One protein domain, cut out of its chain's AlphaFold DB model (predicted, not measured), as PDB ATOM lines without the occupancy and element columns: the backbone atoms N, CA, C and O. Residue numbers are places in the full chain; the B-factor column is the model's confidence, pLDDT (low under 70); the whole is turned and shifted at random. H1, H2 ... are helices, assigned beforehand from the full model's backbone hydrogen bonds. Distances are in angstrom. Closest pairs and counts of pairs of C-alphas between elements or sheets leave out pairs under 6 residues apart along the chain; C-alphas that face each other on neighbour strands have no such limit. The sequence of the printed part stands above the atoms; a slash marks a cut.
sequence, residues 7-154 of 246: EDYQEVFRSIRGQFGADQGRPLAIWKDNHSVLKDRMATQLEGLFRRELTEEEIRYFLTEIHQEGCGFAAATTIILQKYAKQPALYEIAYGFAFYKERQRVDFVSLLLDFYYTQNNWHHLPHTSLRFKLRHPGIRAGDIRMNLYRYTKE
ATOM      1  N   GLU A   7     -18.556   9.096 -50.034       73.81
ATOM      2  CA  GLU A   7     -19.273   7.812 -50.001       73.81
ATOM      3  C   GLU A   7     -19.715   7.419 -48.581       73.81
ATOM      4  O   GLU A   7     -20.880   7.115 -48.345       73.81
ATOM      5  N   ASP A   8     -18.824   7.593 -47.603       76.38
ATOM      6  CA  ASP A   8     -19.065   7.327 -46.179       76.38
ATOM      7  C   ASP A   8     -20.271   8.063 -45.566       76.38
ATOM      8  O   ASP A   8     -20.772   7.652 -44.519       76.38
ATOM      9  N   TYR A   9     -20.726   9.151 -46.188       79.44
ATOM     10  CA  TYR A   9     -21.831   9.996 -45.738       79.44
ATOM     11  C   TYR A   9     -23.122   9.795 -46.527       79.44
ATOM     12  O   TYR A   9     -24.189  10.208 -46.070       79.44
ATOM     13  N   GLN A  10     -23.055   9.168 -47.701       79.69
ATOM     14  CA  GLN A  10     -24.185   9.117 -48.628       79.69
ATOM     15  C   GLN A  10     -25.393   8.374 -48.055       79.69
ATOM     16  O   GLN A  10     -26.516   8.645 -48.466       79.69
ATOM     17  N   GLU A  11     -25.189   7.497 -47.072       84.44
ATOM     18  CA  GLU A  11     -26.275   6.721 -46.485       84.44
ATOM     19  C   GLU A  11     -27.234   7.557 -45.630       84.44
ATOM     20  O   GLU A  11     -28.449   7.381 -45.701       84.44
ATOM     21  N   VAL A  12     -26.691   8.496 -44.855       86.25
ATOM     22  CA  VAL A  12     -27.450   9.364 -43.938       86.25
ATOM     23  C   VAL A  12     -27.768  10.715 -44.576       86.25
ATOM     24  O   VAL A  12     -28.743  11.368 -44.206       86.25
ATOM     25  N   PHE A  13     -26.964  11.125 -45.553       85.31
ATOM     26  CA  PHE A  13     -27.088  12.392 -46.258       85.31
ATOM     27  C   PHE A  13     -27.434  12.161 -47.726       85.31
ATOM     28  O   PHE A  13     -26.701  12.558 -48.637       85.31
ATOM     29  N   ARG A  14     -28.566  11.495 -47.957       82.56
ATOM     30  CA  ARG A  14     -29.036  11.217 -49.312       82.56
ATOM     31  C   ARG A  14     -29.532  12.499 -49.954       82.56
ATOM     32  O   ARG A  14     -30.208  13.306 -49.327       82.56
ATOM     33  N   SER A  15     -29.273  12.645 -51.246       71.06
ATOM     34  CA  SER A  15     -29.732  13.783 -52.048       71.06
ATOM     35  C   SER A  15     -31.257  13.864 -52.195       71.06
ATOM     36  O   SER A  15     -31.748  14.762 -52.868       71.06
ATOM     37  N   ILE A  16     -32.016  12.940 -51.602       73.00
ATOM     38  CA  ILE A  16     -33.476  12.905 -51.630       73.00
ATOM     39  C   ILE A  16     -34.011  13.791 -50.498       73.00
ATOM     40  O   ILE A  16     -33.633  13.618 -49.340       73.00
ATOM     41  N   ARG A  17     -34.939  14.697 -50.823       69.81
ATOM     42  CA  ARG A  17     -35.615  15.559 -49.843       69.81
ATOM     43  C   ARG A  17     -36.215  14.739 -48.695       69.81
ATOM     44  O   ARG A  17     -36.882  13.727 -48.925       69.81
ATOM     45  N   GLY A  18     -35.985  15.184 -47.462       73.12
ATOM     46  CA  GLY A  18     -36.413  14.484 -46.247       73.12
ATOM     47  C   GLY A  18     -35.539  13.280 -45.868       73.12
ATOM     48  O   GLY A  18     -35.939  12.498 -45.009       73.12
ATOM     49  N   GLN A  19     -34.387  13.090 -46.524       81.19
ATOM     50  CA  GLN A  19     -33.400  12.043 -46.218       81.19
ATOM     51  C   GLN A  19     -31.970  12.591 -46.119       81.19
ATOM     52  O   GLN A  19     -31.005  11.829 -46.190       81.19
ATOM     53  N   PHE A  20     -31.825  13.905 -45.950       88.19
ATOM     54  CA  PHE A  20     -30.542  14.550 -45.705       88.19
ATOM     55  C   PHE A  20     -30.411  14.885 -44.214       88.19
ATOM     56  O   PHE A  20     -30.405  16.047 -43.805       88.19
ATOM     57  N   GLY A  21     -30.346  13.840 -43.389       91.75
ATOM     58  CA  GLY A  21     -30.377  13.927 -41.929       91.75
ATOM     59  C   GLY A  21     -31.778  13.939 -41.310       91.75
ATOM     60  O   GLY A  21     -32.790  13.782 -41.992       91.75
ATOM     61  N   ALA A  22     -31.831  14.104 -39.988       92.69
ATOM     62  CA  ALA A  22     -33.079  14.104 -39.233       92.69
ATOM     63  C   ALA A  22     -33.861  15.418 -39.390       92.69
ATOM     64  O   ALA A  22     -33.291  16.502 -39.550       92.69
ATOM     65  N   ASP A  23     -35.180  15.317 -39.249       92.62
ATOM     66  CA  ASP A  23     -36.111  16.441 -39.263       92.62
ATOM     67  C   ASP A  23     -36.975  16.433 -37.997       92.62
ATOM     68  O   ASP A  23     -37.757  15.509 -37.774       92.62
ATOM     69  N   GLN A  24     -36.861  17.490 -37.188       91.88
ATOM     70  CA  GLN A  24     -37.664  17.665 -35.975       91.88
ATOM     71  C   GLN A  24     -39.163  17.848 -36.261       91.88
ATOM     72  O   GLN A  24     -39.992  17.564 -35.404       91.88
ATOM     73  N   GLY A  25     -39.534  18.334 -37.451       92.31
ATOM     74  CA  GLY A  25     -40.931  18.524 -37.845       92.31
ATOM     75  C   GLY A  25     -41.589  17.270 -38.410       92.31
ATOM     76  O   GLY A  25     -42.816  17.158 -38.378       92.31
ATOM     77  N   ARG A  26     -40.795  16.301 -38.882       92.06
ATOM     78  CA  ARG A  26     -41.304  15.089 -39.527       92.06
ATOM     79  C   ARG A  26     -42.248  14.268 -38.644       92.06
ATOM     80  O   ARG A  26     -43.271  13.845 -39.182       92.06
ATOM     81  N   PRO A  27     -41.985  14.054 -37.340       94.25
ATOM     82  CA  PRO A  27     -42.914  13.328 -36.478       94.25
ATOM     83  C   PRO A  27     -44.304  13.979 -36.421       94.25
ATOM     84  O   PRO A  27     -45.310  13.320 -36.667       94.25
ATOM     85  N   LEU A  28     -44.375  15.295 -36.196       94.38
ATOM     86  CA  LEU A  28     -45.649  16.016 -36.163       94.38
ATOM     87  C   LEU A  28     -46.356  16.007 -37.527       94.38
ATOM     88  O   LEU A  28     -47.579  15.909 -37.576       94.38
ATOM     89  N   ALA A  29     -45.605  16.096 -38.629       91.94
ATOM     90  CA  ALA A  29     -46.166  15.984 -39.975       91.94
ATOM     91  C   ALA A  29     -46.793  14.600 -40.212       91.94
ATOM     92  O   ALA A  29     -47.937  14.527 -40.640       91.94
ATOM     93  N   ILE A  30     -46.100  13.515 -39.837       91.06
ATOM     94  CA  ILE A  30     -46.639  12.145 -39.906       91.06
ATOM     95  C   ILE A  30     -47.932  12.017 -39.094       91.06
ATOM     96  O   ILE A  30     -48.854  11.345 -39.538       91.06
ATOM     97  N   TRP A  31     -48.007  12.650 -37.919       93.50
ATOM     98  CA  TRP A  31     -49.201  12.604 -37.069       93.50
ATOM     99  C   TRP A  31     -50.401  13.352 -37.661       93.50
ATOM    100  O   TRP A  31     -51.543  12.951 -37.449       93.50
ATOM    101  N   LYS A  32     -50.142  14.460 -38.368       90.81
ATOM    102  CA  LYS A  32     -51.168  15.286 -39.023       90.81
ATOM    103  C   LYS A  32     -51.635  14.698 -40.349       90.81
ATOM    104  O   LYS A  32     -52.789  14.897 -40.721       90.81
ATOM    105  N   ASP A  33     -50.749  14.013 -41.060       84.44
ATOM    106  CA  ASP A  33     -51.099  13.308 -42.282       84.44
ATOM    107  C   ASP A  33     -51.967  12.092 -41.919       84.44
ATOM    108  O   ASP A  33     -51.610  11.298 -41.053       84.44
ATOM    109  N   ASN A  34     -53.094  11.890 -42.609       67.81
ATOM    110  CA  ASN A  34     -54.012  10.756 -42.390       67.81
ATOM    111  C   ASN A  34     -53.417   9.377 -42.787       67.81
ATOM    112  O   ASN A  34     -54.144   8.443 -43.127       67.81
ATOM    113  N   HIS A  35     -52.092   9.218 -42.773       69.94
ATOM    114  CA  HIS A  35     -51.398   7.954 -43.001       69.94
ATOM    115  C   HIS A  35     -51.476   7.060 -41.753       69.94
ATOM    116  O   HIS A  35     -50.534   7.001 -40.960       69.94
ATOM    117  N   SER A  36     -52.588   6.328 -41.619       77.38
ATOM    118  CA  SER A  36     -52.910   5.486 -40.452       77.38
ATOM    119  C   SER A  36     -51.748   4.601 -39.991       77.38
ATOM    120  O   SER A  36     -51.328   4.697 -38.850       77.38
ATOM    121  N   VAL A  37     -51.111   3.847 -40.892       86.81
ATOM    122  CA  VAL A  37     -50.054   2.886 -40.512       86.81
ATOM    123  C   VAL A  37     -48.837   3.542 -39.848       86.81
ATOM    124  O   VAL A  37     -48.256   2.984 -38.917       86.81
ATOM    125  N   LEU A  38     -48.399   4.709 -40.331       86.50
ATOM    126  CA  LEU A  38     -47.243   5.391 -39.738       86.50
ATOM    127  C   LEU A  38     -47.604   6.064 -38.419       86.50
ATOM    128  O   LEU A  38     -46.776   6.078 -37.507       86.50
ATOM    129  N   LYS A  39     -48.829   6.589 -38.336       90.50
ATOM    130  CA  LYS A  39     -49.395   7.155 -37.119       90.50
ATOM    131  C   LYS A  39     -49.481   6.088 -36.025       90.50
ATOM    132  O   LYS A  39     -48.946   6.310 -34.944       90.50
ATOM    133  N   ASP A  40     -50.018   4.911 -36.345       91.38
ATOM    134  CA  ASP A  40     -50.182   3.792 -35.411       91.38
ATOM    135  C   ASP A  40     -48.831   3.282 -34.902       91.38
ATOM    136  O   ASP A  40     -48.624   3.161 -33.698       91.38
ATOM    137  N   ARG A  41     -47.852   3.072 -35.797       91.06
ATOM    138  CA  ARG A  41     -46.489   2.671 -35.395       91.06
ATOM    139  C   ARG A  41     -45.848   3.680 -34.443       91.06
ATOM    140  O   ARG A  41     -45.183   3.289 -33.488       91.06
ATOM    141  N   MET A  42     -46.028   4.971 -34.718       92.62
ATOM    142  CA  MET A  42     -45.487   6.033 -33.876       92.62
ATOM    143  C   MET A  42     -46.210   6.108 -32.526       92.62
ATOM    144  O   MET A  42     -45.540   6.277 -31.512       92.62
ATOM    145  N   ALA A  43     -47.534   5.929 -32.499       94.06
ATOM    146  CA  ALA A  43     -48.308   5.828 -31.263       94.06
ATOM    147  C   ALA A  43     -47.810   4.661 -30.403       94.06
ATOM    148  O   ALA A  43     -47.393   4.887 -29.274       94.06
ATOM    149  N   THR A  44     -47.711   3.452 -30.970       94.12
ATOM    150  CA  THR A  44     -47.196   2.269 -30.262       94.12
ATOM    151  C   THR A  44     -45.784   2.489 -29.717       94.12
ATOM    152  O   THR A  44     -45.486   2.098 -28.590       94.12
ATOM    153  N   GLN A  45     -44.898   3.133 -30.488       92.06
ATOM    154  CA  GLN A  45     -43.562   3.467 -29.996       92.06
ATOM    155  C   GLN A  45     -43.634   4.418 -28.793       92.06
ATOM    156  O   GLN A  45     -42.981   4.168 -27.783       92.06
ATOM    157  N   LEU A  46     -44.410   5.501 -28.890       91.31
ATOM    158  CA  LEU A  46     -44.554   6.469 -27.804       91.31
ATOM    159  C   LEU A  46     -45.164   5.820 -26.559       91.31
ATOM    160  O   LEU A  46     -44.634   5.996 -25.471       91.31
ATOM    161  N   GLU A  47     -46.200   5.002 -26.695       91.19
ATOM    162  CA  GLU A  47     -46.786   4.263 -25.570       91.19
ATOM    163  C   GLU A  47     -45.774   3.319 -24.909       91.19
ATOM    164  O   GLU A  47     -45.725   3.217 -23.682       91.19
ATOM    165  N   GLY A  48     -44.899   2.690 -25.702       88.75
ATOM    166  CA  GLY A  48     -43.771   1.907 -25.198       88.75
ATOM    167  C   GLY A  48     -42.758   2.747 -24.411       88.75
ATOM    168  O   GLY A  48     -42.320   2.329 -23.336       88.75
ATOM    169  N   LEU A  49     -42.423   3.946 -24.901       87.25
ATOM    170  CA  LEU A  49     -41.527   4.890 -24.221       87.25
ATOM    171  C   LEU A  49     -42.127   5.382 -22.899       87.25
ATOM    172  O   LEU A  49     -41.477   5.317 -21.857       87.25
ATOM    173  N   PHE A  50     -43.387   5.811 -22.936       85.38
ATOM    174  CA  PHE A  50     -44.126   6.343 -21.793       85.38
ATOM    175  C   PHE A  50     -44.628   5.266 -20.824       85.38
ATOM    176  O   PHE A  50     -45.021   5.590 -19.701       85.38
ATOM    177  N   ARG A  51     -44.598   3.994 -21.238       89.50
ATOM    178  CA  ARG A  51     -45.096   2.824 -20.496       89.50
ATOM    179  C   ARG A  51     -46.561   2.956 -20.076       89.50
ATOM    180  O   ARG A  51     -46.942   2.514 -18.992       89.50
ATOM    181  N   ARG A  52     -47.369   3.587 -20.926       91.69
ATOM    182  CA  ARG A  52     -48.820   3.748 -20.770       91.69
ATOM    183  C   ARG A  52     -49.452   4.102 -22.108       91.69
ATOM    184  O   ARG A  52     -48.772   4.647 -22.975       91.69
ATOM    185  N   GLU A  53     -50.752   3.870 -22.218       94.25
ATOM    186  CA  GLU A  53     -51.558   4.424 -23.304       94.25
ATOM    187  C   GLU A  53     -51.535   5.959 -23.246       94.25
ATOM    188  O   GLU A  53     -51.523   6.566 -22.161       94.25
ATOM    189  N   LEU A  54     -51.487   6.579 -24.423       91.12
ATOM    190  CA  LEU A  54     -51.442   8.028 -24.583       91.12
ATOM    191  C   LEU A  54     -52.673   8.499 -25.350       91.12
ATOM    192  O   LEU A  54     -53.073   7.883 -26.335       91.12
ATOM    193  N   THR A  55     -53.247   9.633 -24.950       94.69
ATOM    194  CA  THR A  55     -54.312  10.246 -25.753       94.69
ATOM    195  C   THR A  55     -53.743  10.911 -27.007       94.69
ATOM    196  O   THR A  55     -52.554  11.249 -27.081       94.69
ATOM    197  N   GLU A  56     -54.596  11.162 -28.006       94.44
ATOM    198  CA  GLU A  56     -54.171  11.885 -29.209       94.44
ATOM    199  C   GLU A  56     -53.620  13.282 -28.885       94.44
ATOM    200  O   GLU A  56     -52.686  13.753 -29.539       94.44
ATOM    201  N   GLU A  57     -54.175  13.950 -27.872       93.81
ATOM    202  CA  GLU A  57     -53.706  15.248 -27.396       93.81
ATOM    203  C   GLU A  57     -52.314  15.164 -26.777       93.81
ATOM    204  O   GLU A  57     -51.494  16.035 -27.066       93.81
ATOM    205  N   GLU A  58     -52.038  14.139 -25.969       91.62
ATOM    206  CA  GLU A  58     -50.732  13.936 -25.335       91.62
ATOM    207  C   GLU A  58     -49.646  13.679 -26.376       91.62
ATOM    208  O   GLU A  58     -48.589  14.316 -26.345       91.62
ATOM    209  N   ILE A  59     -49.935  12.814 -27.354       94.25
ATOM    210  CA  ILE A  59     -49.023  12.559 -28.470       94.25
ATOM    211  C   ILE A  59     -48.805  13.848 -29.261       94.25
ATOM    212  O   ILE A  59     -47.669  14.271 -29.469       94.25
ATOM    213  N   ARG A  60     -49.880  14.531 -29.669       94.50
ATOM    214  CA  ARG A  60     -49.773  15.779 -30.436       94.50
ATOM    215  C   ARG A  60     -48.981  16.846 -29.679       94.50
ATOM    216  O   ARG A  60     -48.210  17.571 -30.312       94.50
ATOM    217  N   TYR A  61     -49.168  16.959 -28.367       89.44
ATOM    218  CA  TYR A  61     -48.432  17.893 -27.519       89.44
ATOM    219  C   TYR A  61     -46.933  17.578 -27.536       89.44
ATOM    220  O   TYR A  61     -46.143  18.436 -27.930       89.44
ATOM    221  N   PHE A  62     -46.553  16.330 -27.248       90.38
ATOM    222  CA  PHE A  62     -45.158  15.886 -27.278       90.38
ATOM    223  C   PHE A  62     -44.491  16.128 -28.643       90.38
ATOM    224  O   PHE A  62     -43.397  16.687 -28.735       90.38
ATOM    225  N   LEU A  63     -45.176  15.785 -29.738       93.94
ATOM    226  CA  LEU A  63     -44.666  16.000 -31.096       93.94
ATOM    227  C   LEU A  63     -44.553  17.490 -31.458       93.94
ATOM    228  O   LEU A  63     -43.683  17.870 -32.244       93.94
ATOM    229  N   THR A  64     -45.410  18.341 -30.889       89.12
ATOM    230  CA  THR A  64     -45.326  19.799 -31.055       89.12
ATOM    231  C   THR A  64     -44.108  20.367 -30.333       89.12
ATOM    232  O   THR A  64     -43.409  21.197 -30.913       89.12
ATOM    233  N   GLU A  65     -43.794  19.884 -29.128       86.69
ATOM    234  CA  GLU A  65     -42.577  20.287 -28.414       86.69
ATOM    235  C   GLU A  65     -41.309  19.900 -29.182       86.69
ATOM    236  O   GLU A  65     -40.413  20.728 -29.353       86.69
ATOM    237  N   ILE A  66     -41.246  18.679 -29.729       88.81
ATOM    238  CA  ILE A  66     -40.131  18.266 -30.600       88.81
ATOM    239  C   ILE A  66     -40.034  19.183 -31.818       88.81
ATOM    240  O   ILE A  66     -38.943  19.627 -32.176       88.81
ATOM    241  N   HIS A  67     -41.161  19.491 -32.459       87.94
ATOM    242  CA  HIS A  67     -41.167  20.361 -33.626       87.94
ATOM    243  C   HIS A  67     -40.607  21.758 -33.314       87.94
ATOM    244  O   HIS A  67     -39.865  22.305 -34.129       87.94
ATOM    245  N   GLN A  68     -40.913  22.315 -32.141       80.38
ATOM    246  CA  GLN A  68     -40.485  23.659 -31.743       80.38
ATOM    247  C   GLN A  68     -39.039  23.688 -31.222       80.38
ATOM    248  O   GLN A  68     -38.244  24.516 -31.662       80.38
ATOM    249  N   GLU A  69     -38.662  22.740 -30.363       81.94
ATOM    250  CA  GLU A  69     -37.418  22.794 -29.576       81.94
ATOM    251  C   GLU A  69     -36.398  21.696 -29.945       81.94
ATOM    252  O   GLU A  69     -35.273  21.657 -29.442       81.94
ATOM    253  N   GLY A  70     -36.749  20.783 -30.853       87.00
ATOM    254  CA  GLY A  70     -35.980  19.571 -31.156       87.00
ATOM    255  C   GLY A  70     -34.771  19.739 -32.081       87.00
ATOM    256  O   GLY A  70     -34.154  18.735 -32.428       87.00
ATOM    257  N   CYS A  71     -34.382  20.954 -32.487       87.31
ATOM    258  CA  CYS A  71     -33.318  21.151 -33.490       87.31
ATOM    259  C   CYS A  71     -31.964  20.545 -33.095       87.31
ATOM    260  O   CYS A  71     -31.306  19.890 -33.906       87.31
ATOM    261  N   GLY A  72     -31.561  20.699 -31.830       89.19
ATOM    262  CA  GLY A  72     -30.352  20.061 -31.311       89.19
ATOM    263  C   GLY A  72     -30.466  18.535 -31.336       89.19
ATOM    264  O   GLY A  72     -29.540  17.850 -31.771       89.19
ATOM    265  N   PHE A  73     -31.619  18.003 -30.928       92.25
ATOM    266  CA  PHE A  73     -31.883  16.566 -30.913       92.25
ATOM    267  C   PHE A  73     -31.879  15.962 -32.315       92.25
ATOM    268  O   PHE A  73     -31.286  14.904 -32.500       92.25
ATOM    269  N   ALA A  74     -32.430  16.647 -33.316       92.88
ATOM    270  CA  ALA A  74     -32.357  16.224 -34.713       92.88
ATOM    271  C   ALA A  74     -30.902  16.176 -35.222       92.88
ATOM    272  O   ALA A  74     -30.466  15.174 -35.798       92.88
ATOM    273  N   ALA A  75     -30.099  17.207 -34.943       92.88
ATOM    274  CA  ALA A  75     -28.683  17.206 -35.313       92.88
ATOM    275  C   ALA A  75     -27.918  16.039 -34.653       92.88
ATOM    276  O   ALA A  75     -27.205  15.290 -35.318       92.88
ATOM    277  N   ALA A  76     -28.117  15.819 -33.353       94.19
ATOM    278  CA  ALA A  76     -27.492  14.715 -32.628       94.19
ATOM    279  C   ALA A  76     -27.983  13.329 -33.087       94.19
ATOM    280  O   ALA A  76     -27.163  12.432 -33.257       94.19
ATOM    281  N   THR A  77     -29.275  13.170 -33.380       96.06
ATOM    282  CA  THR A  77     -29.855  11.958 -33.992       96.06
ATOM    283  C   THR A  77     -29.119  11.608 -35.283       96.06
ATOM    284  O   THR A  77     -28.727  10.464 -35.506       96.06
ATOM    285  N   THR A  78     -28.850  12.617 -36.110       95.38
ATOM    286  CA  THR A  78     -28.127  12.414 -37.366       95.38
ATOM    287  C   THR A  78     -26.669  12.011 -37.137       95.38
ATOM    288  O   THR A  78     -26.170  11.127 -37.829       95.38
ATOM    289  N   ILE A  79     -25.989  12.591 -36.139       95.25
ATOM    290  CA  ILE A  79     -24.630  12.175 -35.749       95.25
ATOM    291  C   ILE A  79     -24.603  10.702 -35.333       95.25
ATOM    292  O   ILE A  79     -23.699   9.972 -35.740       95.25
ATOM    293  N   ILE A  80     -25.581  10.265 -34.534       95.81
ATOM    294  CA  ILE A  80     -25.682   8.871 -34.093       95.81
ATOM    295  C   ILE A  80     -25.838   7.962 -35.309       95.81
ATOM    296  O   ILE A  80     -25.023   7.067 -35.503       95.81
ATOM    297  N   LEU A  81     -26.821   8.219 -36.172       95.44
ATOM    298  CA  LEU A  81     -27.058   7.370 -37.342       95.44
ATOM    299  C   LEU A  81     -25.855   7.353 -38.290       95.44
ATOM    300  O   LEU A  81     -25.450   6.291 -38.754       95.44
ATOM    301  N   GLN A  82     -25.192   8.493 -38.494       93.50
ATOM    302  CA  GLN A  82     -23.974   8.550 -39.304       93.50
ATOM    303  C   GLN A  82     -22.829   7.728 -38.704       93.50
ATOM    304  O   GLN A  82     -22.034   7.144 -39.444       93.50
ATOM    305  N   LYS A  83     -22.741   7.629 -37.372       93.31
ATOM    306  CA  LYS A  83     -21.747   6.781 -36.705       93.31
ATOM    307  C   LYS A  83     -21.958   5.294 -36.999       93.31
ATOM    308  O   LYS A  83     -20.976   4.557 -37.069       93.31
ATOM    309  N   TYR A  84     -23.209   4.883 -37.200       93.38
ATOM    310  CA  TYR A  84     -23.606   3.500 -37.460       93.38
ATOM    311  C   TYR A  84     -23.884   3.185 -38.935       93.38
ATOM    312  O   TYR A  84     -24.169   2.035 -39.246       93.38
ATOM    313  N   ALA A  85     -23.737   4.142 -39.856       91.44
ATOM    314  CA  ALA A  85     -24.055   3.959 -41.279       91.44
ATOM    315  C   ALA A  85     -23.385   2.728 -41.920       91.44
ATOM    316  O   ALA A  85     -23.973   2.066 -42.766       91.44
ATOM    317  N   LYS A  86     -22.164   2.384 -41.486       89.75
ATOM    318  CA  LYS A  86     -21.425   1.198 -41.959       89.75
ATOM    319  C   LYS A  86     -21.674  -0.070 -41.135       89.75
ATOM    320  O   LYS A  86     -21.159  -1.127 -41.480       89.75
ATOM    321  N   GLN A  87     -22.391   0.036 -40.018       92.44
ATOM    322  CA  GLN A  87     -22.676  -1.065 -39.094       92.44
ATOM    323  C   GLN A  87     -24.144  -1.034 -38.598       92.44
ATOM    324  O   GLN A  87     -24.365  -0.975 -37.386       92.44
ATOM    325  N   PRO A  88     -25.157  -1.104 -39.494       93.31
ATOM    326  CA  PRO A  88     -26.572  -1.030 -39.103       93.31
ATOM    327  C   PRO A  88     -26.990  -2.094 -38.080       93.31
ATOM    328  O   PRO A  88     -27.753  -1.807 -37.169       93.31
ATOM    329  N   ALA A  89     -26.437  -3.307 -38.154       93.69
ATOM    330  CA  ALA A  89     -26.759  -4.364 -37.192       93.69
ATOM    331  C   ALA A  89     -26.358  -4.004 -35.748       93.69
ATOM    332  O   ALA A  89     -27.082  -4.319 -34.808       93.69
ATOM    333  N   LEU A  90     -25.229  -3.305 -35.554       94.88
ATOM    334  CA  LEU A  90     -24.831  -2.853 -34.216       94.88
ATOM    335  C   LEU A  90     -25.753  -1.762 -33.685       94.88
ATOM    336  O   LEU A  90     -25.954  -1.678 -32.478       94.88
ATOM    337  N   TYR A  91     -26.314  -0.942 -34.572       95.75
ATOM    338  CA  TYR A  91     -27.308   0.046 -34.188       95.75
ATOM    339  C   TYR A  91     -28.574  -0.617 -33.650       95.75
ATOM    340  O   TYR A  91     -29.050  -0.237 -32.586       95.75
ATOM    341  N   GLU A  92     -29.080  -1.637 -34.343       94.38
ATOM    342  CA  GLU A  92     -30.296  -2.342 -33.923       94.38
ATOM    343  C   GLU A  92     -30.103  -3.036 -32.573       94.38
ATOM    344  O   GLU A  92     -30.985  -2.979 -31.720       94.38
ATOM    345  N   ILE A  93     -28.920  -3.614 -32.340       94.38
ATOM    346  CA  ILE A  93     -28.546  -4.176 -31.035       94.38
ATOM    347  C   ILE A  93     -28.486  -3.085 -29.961       94.38
ATOM    348  O   ILE A  93     -28.934  -3.309 -28.840       94.38
ATOM    349  N   ALA A  94     -27.913  -1.923 -30.285       94.19
ATOM    350  CA  ALA A  94     -27.712  -0.849 -29.322       94.19
ATOM    351  C   ALA A  94     -29.031  -0.182 -28.912       94.19
ATOM    352  O   ALA A  94     -29.247   0.026 -27.724       94.19
ATOM    353  N   TYR A  95     -29.895   0.146 -29.879       93.31
ATOM    354  CA  TYR A  95     -31.084   0.988 -29.692       93.31
ATOM    355  C   TYR A  95     -32.411   0.219 -29.690       93.31
ATOM    356  O   TYR A  95     -33.425   0.756 -29.257       93.31
ATOM    357  N   GLY A  96     -32.430  -1.037 -30.141       89.69
ATOM    358  CA  GLY A  96     -33.623  -1.886 -30.091       89.69
ATOM    359  C   GLY A  96     -34.667  -1.614 -31.180       89.69
ATOM    360  O   GLY A  96     -35.765  -2.162 -31.115       89.69
ATOM    361  N   PHE A  97     -34.350  -0.804 -32.193       90.19
ATOM    362  CA  PHE A  97     -35.192  -0.600 -33.375       90.19
ATOM    363  C   PHE A  97     -34.350  -0.517 -34.652       90.19
ATOM    364  O   PHE A  97     -33.140  -0.294 -34.607       90.19
ATOM    365  N   ALA A  98     -35.001  -0.753 -35.793       90.81
ATOM    366  CA  ALA A  98     -34.341  -0.904 -37.085       90.81
ATOM    367  C   ALA A  98     -33.591   0.368 -37.506       90.81
ATOM    368  O   ALA A  98     -34.124   1.472 -37.401       90.81
ATOM    369  N   PHE A  99     -32.387   0.217 -38.069       92.62
ATOM    370  CA  PHE A  99     -31.682   1.351 -38.687       92.62
ATOM    371  C   PHE A  99     -32.416   1.825 -39.949       92.62
ATOM    372  O   PHE A  99     -32.457   3.017 -40.261       92.62
ATOM    373  N   TYR A 100     -33.012   0.872 -40.672       91.00
ATOM    374  CA  TYR A 100     -33.763   1.111 -41.894       91.00
ATOM    375  C   TYR A 100     -35.259   0.933 -41.699       91.00
ATOM    376  O   TYR A 100     -35.741  -0.154 -41.382       91.00
ATOM    377  N   LYS A 101     -36.014   1.956 -42.074       83.19
ATOM    378  CA  LYS A 101     -37.442   1.848 -42.319       83.19
ATOM    379  C   LYS A 101     -37.689   1.169 -43.660       83.19
ATOM    380  O   LYS A 101     -37.174   1.598 -44.699       83.19
ATOM    381  N   GLU A 102     -38.471   0.091 -43.621       75.19
ATOM    382  CA  GLU A 102     -38.908  -0.668 -44.806       75.19
ATOM    383  C   GLU A 102     -37.739  -1.099 -45.711       75.19
ATOM    384  O   GLU A 102     -37.889  -1.233 -46.921       75.19
ATOM    385  N   ARG A 103     -36.557  -1.320 -45.113       71.38
ATOM    386  CA  ARG A 103     -35.298  -1.699 -45.786       71.38
ATOM    387  C   ARG A 103     -34.772  -0.691 -46.815       71.38
ATOM    388  O   ARG A 103     -33.883  -1.034 -47.587       71.38
ATOM    389  N   GLN A 104     -35.306   0.529 -46.848       77.56
ATOM    390  CA  GLN A 104     -34.969   1.493 -47.898       77.56
ATOM    391  C   GLN A 104     -34.435   2.818 -47.372       77.56
ATOM    392  O   GLN A 104     -33.585   3.411 -48.033       77.56
ATOM    393  N   ARG A 105     -34.927   3.316 -46.232       83.81
ATOM    394  CA  ARG A 105     -34.610   4.668 -45.740       83.81
ATOM    395  C   ARG A 105     -34.143   4.616 -44.299       83.81
ATOM    396  O   ARG A 105     -34.706   3.862 -43.520       83.81
ATOM    397  N   VAL A 106     -33.155   5.431 -43.946       88.69
ATOM    398  CA  VAL A 106     -32.710   5.571 -42.554       88.69
ATOM    399  C   VAL A 106     -33.879   6.039 -41.680       88.69
ATOM    400  O   VAL A 106     -34.588   6.982 -42.048       88.69
ATOM    401  N   ASP A 107     -34.096   5.385 -40.539       91.94
ATOM    402  CA  ASP A 107     -35.170   5.742 -39.608       91.94
ATOM    403  C   ASP A 107     -34.723   6.796 -38.586       91.94
ATOM    404  O   ASP A 107     -34.354   6.514 -37.447       91.94
ATOM    405  N   PHE A 108     -34.773   8.060 -39.004       93.56
ATOM    406  CA  PHE A 108     -34.511   9.184 -38.105       93.56
ATOM    407  C   PHE A 108     -35.594   9.370 -37.042       93.56
ATOM    408  O   PHE A 108     -35.305   9.915 -35.977       93.56
ATOM    409  N   VAL A 109     -36.840   8.980 -37.332       94.00
ATOM    410  CA  VAL A 109     -37.991   9.313 -36.487       94.00
ATOM    411  C   VAL A 109     -37.928   8.517 -35.197       94.00
ATOM    412  O   VAL A 109     -37.995   9.116 -34.127       94.00
ATOM    413  N   SER A 110     -37.734   7.199 -35.283       94.31
ATOM    414  CA  SER A 110     -37.714   6.365 -34.083       94.31
ATOM    415  C   SER A 110     -36.611   6.776 -33.112       94.31
ATOM    416  O   SER A 110     -36.886   6.925 -31.922       94.31
ATOM    417  N   LEU A 111     -35.411   7.078 -33.616       95.44
ATOM    418  CA  LEU A 111     -34.314   7.545 -32.769       95.44
ATOM    419  C   LEU A 111     -34.561   8.925 -32.183       95.44
ATOM    420  O   LEU A 111     -34.249   9.150 -31.021       95.44
ATOM    421  N   LEU A 112     -35.110   9.846 -32.972       95.75
ATOM    422  CA  LEU A 112     -35.398  11.189 -32.492       95.75
ATOM    423  C   LEU A 112     -36.405  11.163 -31.337       95.75
ATOM    424  O   LEU A 112     -36.196  11.866 -30.353       95.75
ATOM    425  N   LEU A 113     -37.471  10.363 -31.443       93.88
ATOM    426  CA  LEU A 113     -38.491  10.252 -30.396       93.88
ATOM    427  C   LEU A 113     -37.909   9.671 -29.104       93.88
ATOM    428  O   LEU A 113     -38.103  10.257 -28.043       93.88
ATOM    429  N   ASP A 114     -37.162   8.568 -29.201       94.12
ATOM    430  CA  ASP A 114     -36.528   7.928 -28.045       94.12
ATOM    431  C   ASP A 114     -35.473   8.840 -27.396       94.12
ATOM    432  O   ASP A 114     -35.506   9.102 -26.191       94.12
ATOM    433  N   PHE A 115     -34.575   9.415 -28.198       92.75
ATOM    434  CA  PHE A 115     -33.525  10.302 -27.705       92.75
ATOM    435  C   PHE A 115     -34.095  11.581 -27.084       92.75
ATOM    436  O   PHE A 115     -33.615  12.035 -26.041       92.75
ATOM    437  N   TYR A 116     -35.126  12.169 -27.699       90.25
ATOM    438  CA  TYR A 116     -35.804  13.327 -27.129       90.25
ATOM    439  C   TYR A 116     -36.513  12.950 -25.833       90.25
ATOM    440  O   TYR A 116     -36.281  13.606 -24.831       90.25
ATOM    441  N   TYR A 117     -37.298  11.874 -25.793       87.00
ATOM    442  CA  TYR A 117     -37.985  11.451 -24.571       87.00
ATOM    443  C   TYR A 117     -37.017  11.167 -23.409       87.00
ATOM    444  O   TYR A 117     -37.244  11.612 -22.284       87.00
ATOM    445  N   THR A 118     -35.916  10.462 -23.677       84.00
ATOM    446  CA  THR A 118     -34.967  10.033 -22.637       84.00
ATOM    447  C   THR A 118     -34.073  11.158 -22.119       84.00
ATOM    448  O   THR A 118     -33.705  11.151 -20.946       84.00
ATOM    449  N   GLN A 119     -33.683  12.112 -22.973       83.88
ATOM    450  CA  GLN A 119     -32.711  13.151 -22.604       83.88
ATOM    451  C   GLN A 119     -33.296  14.560 -22.526       83.88
ATOM    452  O   GLN A 119     -32.660  15.454 -21.953       83.88
ATOM    453  N   ASN A 120     -34.476  14.801 -23.097       72.19
ATOM    454  CA  ASN A 120     -35.265  15.967 -22.735       72.19
ATOM    455  C   ASN A 120     -35.860  15.690 -21.352       72.19
ATOM    456  O   ASN A 120     -36.369  14.606 -21.098       72.19
ATOM    457  N   ASN A 121     -35.743  16.637 -20.425       57.69
ATOM    458  CA  ASN A 121     -36.008  16.449 -18.991       57.69
ATOM    459  C   ASN A 121     -37.501  16.216 -18.629       57.69
ATOM    460  O   ASN A 121     -37.975  16.772 -17.644       57.69
ATOM    461  N   TRP A 122     -38.263  15.403 -19.361       44.91
ATOM    462  CA  TRP A 122     -39.659  15.089 -19.028       44.91
ATOM    463  C   TRP A 122     -39.795  14.306 -17.705       44.91
ATOM    464  O   TRP A 122     -40.785  14.466 -16.999       44.91
ATOM    465  N   HIS A 123     -38.773  13.534 -17.303       38.81
ATOM    466  CA  HIS A 123     -38.781  12.735 -16.060       38.81
ATOM    467  C   HIS A 123     -37.724  13.129 -15.021       38.81
ATOM    468  O   HIS A 123     -37.609  12.503 -13.963       38.81
ATOM    469  N   HIS A 124     -36.966  14.192 -15.275       38.44
ATOM    470  CA  HIS A 124     -35.983  14.691 -14.326       38.44
ATOM    471  C   HIS A 124     -36.420  16.062 -13.831       38.44
ATOM    472  O   HIS A 124     -36.185  17.082 -14.477       38.44
ATOM    473  N   LEU A 125     -37.015  16.059 -12.631       33.06
ATOM    474  CA  LEU A 125     -36.987  17.187 -11.697       33.06
ATOM    475  C   LEU A 125     -35.704  18.006 -11.910       33.06
ATOM    476  O   LEU A 125     -34.640  17.403 -12.089       33.06
ATOM    477  N   PRO A 126     -35.775  19.348 -11.897       34.66
ATOM    478  CA  PRO A 126     -34.755  20.240 -12.435       34.66
ATOM    479  C   PRO A 126     -33.473  20.183 -11.601       34.66
ATOM    480  O   PRO A 126     -33.134  21.092 -10.852       34.66
ATOM    481  N   HIS A 127     -32.686  19.126 -11.756       38.06
ATOM    482  CA  HIS A 127     -31.380  18.991 -11.139       38.06
ATOM    483  C   HIS A 127     -30.306  19.481 -12.102       38.06
ATOM    484  O   HIS A 127     -29.278  18.844 -12.318       38.06
ATOM    485  N   THR A 128     -30.465  20.726 -12.551       44.62
ATOM    486  CA  THR A 128     -29.288  21.588 -12.682       44.62
ATOM    487  C   THR A 128     -28.900  22.095 -11.297       44.62
ATOM    488  O   THR A 128     -28.994  23.281 -10.993       44.62
ATOM    489  N   SER A 129     -28.487  21.170 -10.420       44.09
ATOM    490  CA  SER A 129     -28.019  21.532  -9.084       44.09
ATOM    491  C   SER A 129     -26.899  22.568  -9.200       44.09
ATOM    492  O   SER A 129     -26.035  22.481 -10.079       44.09
ATOM    493  N   LEU A 130     -26.896  23.552  -8.302       43.12
ATOM    494  CA  LEU A 130     -25.858  24.583  -8.219       43.12
ATOM    495  C   LEU A 130     -24.443  23.958  -8.231       43.12
ATOM    496  O   LEU A 130     -23.536  24.477  -8.873       43.12
ATOM    497  N   ARG A 131     -24.291  22.773  -7.615       41.91
ATOM    498  CA  ARG A 131     -23.065  21.952  -7.613       41.91
ATOM    499  C   ARG A 131     -22.613  21.495  -9.009       41.91
ATOM    500  O   ARG A 131     -21.411  21.445  -9.251       41.91
ATOM    501  N   PHE A 132     -23.530  21.173  -9.925       43.06
ATOM    502  CA  PHE A 132     -23.191  20.810 -11.309       43.06
ATOM    503  C   PHE A 132     -22.702  22.028 -12.106       43.06
ATOM    504  O   PHE A 132     -21.675  21.943 -12.777       43.06
ATOM    505  N   LYS A 133     -23.375  23.180 -11.960       45.59
ATOM    506  CA  LYS A 133     -22.940  24.460 -12.555       45.59
ATOM    507  C   LYS A 133     -21.572  24.911 -12.020       45.59
ATOM    508  O   LYS A 133     -20.770  25.436 -12.783       45.59
ATOM    509  N   LEU A 134     -21.289  24.647 -10.741       50.41
ATOM    510  CA  LEU A 134     -19.994  24.907 -10.097       50.41
ATOM    511  C   LEU A 134     -18.865  23.989 -10.599       50.41
ATOM    512  O   LEU A 134     -17.748  24.456 -10.782       50.41
ATOM    513  N   ARG A 135     -19.132  22.696 -10.841       41.56
ATOM    514  CA  ARG A 135     -18.119  21.740 -11.345       41.56
ATOM    515  C   ARG A 135     -17.849  21.855 -12.848       41.56
ATOM    516  O   ARG A 135     -16.789  21.431 -13.301       41.56
ATOM    517  N   HIS A 136     -18.784  22.415 -13.616       41.25
ATOM    518  CA  HIS A 136     -18.664  22.577 -15.066       41.25
ATOM    519  C   HIS A 136     -19.072  23.990 -15.516       41.25
ATOM    520  O   HIS A 136     -20.115  24.157 -16.162       41.25
ATOM    521  N   PRO A 137     -18.266  25.017 -15.186       37.16
ATOM    522  CA  PRO A 137     -18.554  26.388 -15.590       37.16
ATOM    523  C   PRO A 137     -18.680  26.475 -17.121       37.16
ATOM    524  O   PRO A 137     -17.772  26.092 -17.855       37.16
ATOM    525  N   GLY A 138     -19.841  26.936 -17.599       41.22
ATOM    526  CA  GLY A 138     -20.156  27.096 -19.026       41.22
ATOM    527  C   GLY A 138     -21.128  26.067 -19.625       41.22
ATOM    528  O   GLY A 138     -21.627  26.303 -20.723       41.22
ATOM    529  N   ILE A 139     -21.460  24.974 -18.924       40.03
ATOM    530  CA  ILE A 139     -22.475  24.011 -19.391       40.03
ATOM    531  C   ILE A 139     -23.875  24.515 -19.009       40.03
ATOM    532  O   ILE A 139     -24.232  24.571 -17.830       40.03
ATOM    533  N   ARG A 140     -24.677  24.899 -20.009       44.16
ATOM    534  CA  ARG A 140     -26.092  25.270 -19.838       44.16
ATOM    535  C   ARG A 140     -26.952  23.999 -19.756       44.16
ATOM    536  O   ARG A 140     -26.592  22.975 -20.333       44.16
ATOM    537  N   ALA A 141     -28.078  24.051 -19.037       40.56
ATOM    538  CA  ALA A 141     -29.119  23.026 -19.171       40.56
ATOM    539  C   ALA A 141     -29.448  22.868 -20.669       40.56
ATOM    540  O   ALA A 141     -29.574  23.885 -21.347       40.56
ATOM    541  N   GLY A 142     -29.523  21.640 -21.188       53.09
ATOM    542  CA  GLY A 142     -29.754  21.419 -22.622       53.09
ATOM    543  C   GLY A 142     -28.514  21.552 -23.520       53.09
ATOM    544  O   GLY A 142     -28.655  21.796 -24.715       53.09
ATOM    545  N   ASP A 143     -27.289  21.390 -22.996       71.38
ATOM    546  CA  ASP A 143     -26.116  21.188 -23.862       71.38
ATOM    547  C   ASP A 143     -26.240  19.838 -24.579       71.38
ATOM    548  O   ASP A 143     -25.956  18.778 -24.009       71.38
ATOM    549  N   ILE A 144     -26.653  19.888 -25.845       80.69
ATOM    550  CA  ILE A 144     -26.909  18.711 -26.673       80.69
ATOM    551  C   ILE A 144     -25.725  17.738 -26.722       80.69
ATOM    552  O   ILE A 144     -25.926  16.535 -26.852       80.69
ATOM    553  N   ARG A 145     -24.485  18.210 -26.537       84.88
ATOM    554  CA  ARG A 145     -23.311  17.329 -26.473       84.88
ATOM    555  C   ARG A 145     -23.342  16.390 -25.292       84.88
ATOM    556  O   ARG A 145     -22.894  15.255 -25.406       84.88
ATOM    557  N   MET A 146     -23.779  16.897 -24.144       82.31
ATOM    558  CA  MET A 146     -23.848  16.106 -22.926       82.31
ATOM    559  C   MET A 146     -24.974  15.088 -23.032       82.31
ATOM    560  O   MET A 146     -24.753  13.942 -22.654       82.31
ATOM    561  N   ASN A 147     -26.112  15.481 -23.608       87.00
ATOM    562  CA  ASN A 147     -27.220  14.573 -23.897       87.00
ATOM    563  C   ASN A 147     -26.775  13.478 -24.874       87.00
ATOM    564  O   ASN A 147     -26.897  12.299 -24.565       87.00
ATOM    565  N   LEU A 148     -26.146  13.854 -25.994       92.00
ATOM    566  CA  LEU A 148     -25.598  12.912 -26.971       92.00
ATOM    567  C   LEU A 148     -24.585  11.960 -26.326       92.00
ATOM    568  O   LEU A 148     -24.680  10.749 -26.499       92.00
ATOM    569  N   TYR A 149     -23.630  12.484 -25.557       91.75
ATOM    570  CA  TYR A 149     -22.615  11.668 -24.892       91.75
ATOM    571  C   TYR A 149     -23.219  10.681 -23.890       91.75
ATOM    572  O   TYR A 149     -22.821   9.520 -23.888       91.75
ATOM    573  N   ARG A 150     -24.140  11.130 -23.027       89.44
ATOM    574  CA  ARG A 150     -24.774  10.275 -22.011       89.44
ATOM    575  C   ARG A 150     -25.581   9.170 -22.665       89.44
ATOM    576  O   ARG A 150     -25.283   8.003 -22.439       89.44
ATOM    577  N   TYR A 151     -26.484   9.558 -23.555       91.56
ATOM    578  CA  TYR A 151     -27.342   8.639 -24.281       91.56
ATOM    579  C   TYR A 151     -26.533   7.591 -25.047       91.56
ATOM    580  O   TYR A 151     -26.690   6.396 -24.839       91.56
ATOM    581  N   THR A 152     -25.566   8.011 -25.862       95.19
ATOM    582  CA  THR A 152     -24.756   7.062 -26.645       95.19
ATOM    583  C   THR A 152     -23.843   6.192 -25.779       95.19
ATOM    584  O   THR A 152     -23.589   5.040 -26.120       95.19
ATOM    585  N   LYS A 153     -23.379   6.696 -24.626       93.06
ATOM    586  CA  LYS A 153     -22.627   5.898 -23.649       93.06
ATOM    587  C   LYS A 153     -23.493   4.811 -23.010       93.06
ATOM    588  O   LYS A 153     -22.999   3.701 -22.834       93.06
ATOM    589  N   GLU A 154     -24.736   5.124 -22.657       91.00
ATOM    590  CA  GLU A 154     -25.706   4.152 -22.128       91.00
ATOM    591  C   GLU A 154     -26.009   3.052 -23.154       91.00
ATOM    592  O   GLU A 154     -26.164   1.895 -22.781       91.00
TER     593      GLU A 154
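AT A GLANCE: This is residues 7 to 154 of the 246 residues of an uncharacterized protein of Vagococcus sp. CF-49 (UniProt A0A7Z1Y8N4). H6 runs through the middle, with H1, H2 and H3 clustered on one side of it and H4 and H8 packed on the other; H5 makes a corner with H4. A loop holding short H7 reaches away from this helical body. The printed part has 148 residues with eight named helices, H1 to H8 in order, and no named strand: the class is all helix, with packing part aligned, part crossed. It is compact, with a radius of gyration of the C-alphas of 15.9 A and spans of 47 by 41 by 26 A.

HOW THE PARTS SIT: After residues 7 to 25, with no named element, comes H1, residues 26 to 32. H2, residues 36 to 50, touches H1 only at the corner, with its residues 38 to 39 alone; the closest C-alphas, of Trp 31 and Lys 39, are 5.5 A apart. H3, residues 56 to 69, touches H1, closest at the C-alphas of Leu 28 and Leu 63, 5.2 A. H4, residues 71 to 84, and H5, residues 88 to 95, only just touch, only at the corner, with 3 pairs of C-alphas within 8 A, the closest Tyr 84 and Tyr 91, 6.0 A. H6, residues 108 to 119, touches H4 at a steep tilt of 64 degrees, opposite ways, closest at the C-alphas of Thr 77 and Leu 112, 5.8 A. H6 also touches H2 at a shallow tilt of 22 degrees, the same way, closest at the C-alphas of Leu 49 and Asp 114, 7.0 A. H7, residues 130 to 135, touches no helix. H8, residues 144 to 154, touches H4, closest at the C-alphas of Gly 72 and Ile 144, 5.9 A. In H1 to H8 every O i to N i+4 pair is within hydrogen-bond range.

IN THESE COORDINATES: H1 begins at C-alpha 26 (-41.304, 15.089, -39.527). H2 is 20.6 A long, H3 20.0 A, H4 20.5 A and H6 16.1 A. H8, 15.3 A, ends at C-alpha 154 (-25.706, 4.152, -22.128).

THE WHOLE: The C-alphas farthest apart, of Asn 34 and Leu 134, are 49.0 A apart. The printed part has no cut; the link H5 to H6 is long. Residues 17, 34 to 35 and 121 to 142 have pLDDT under 70.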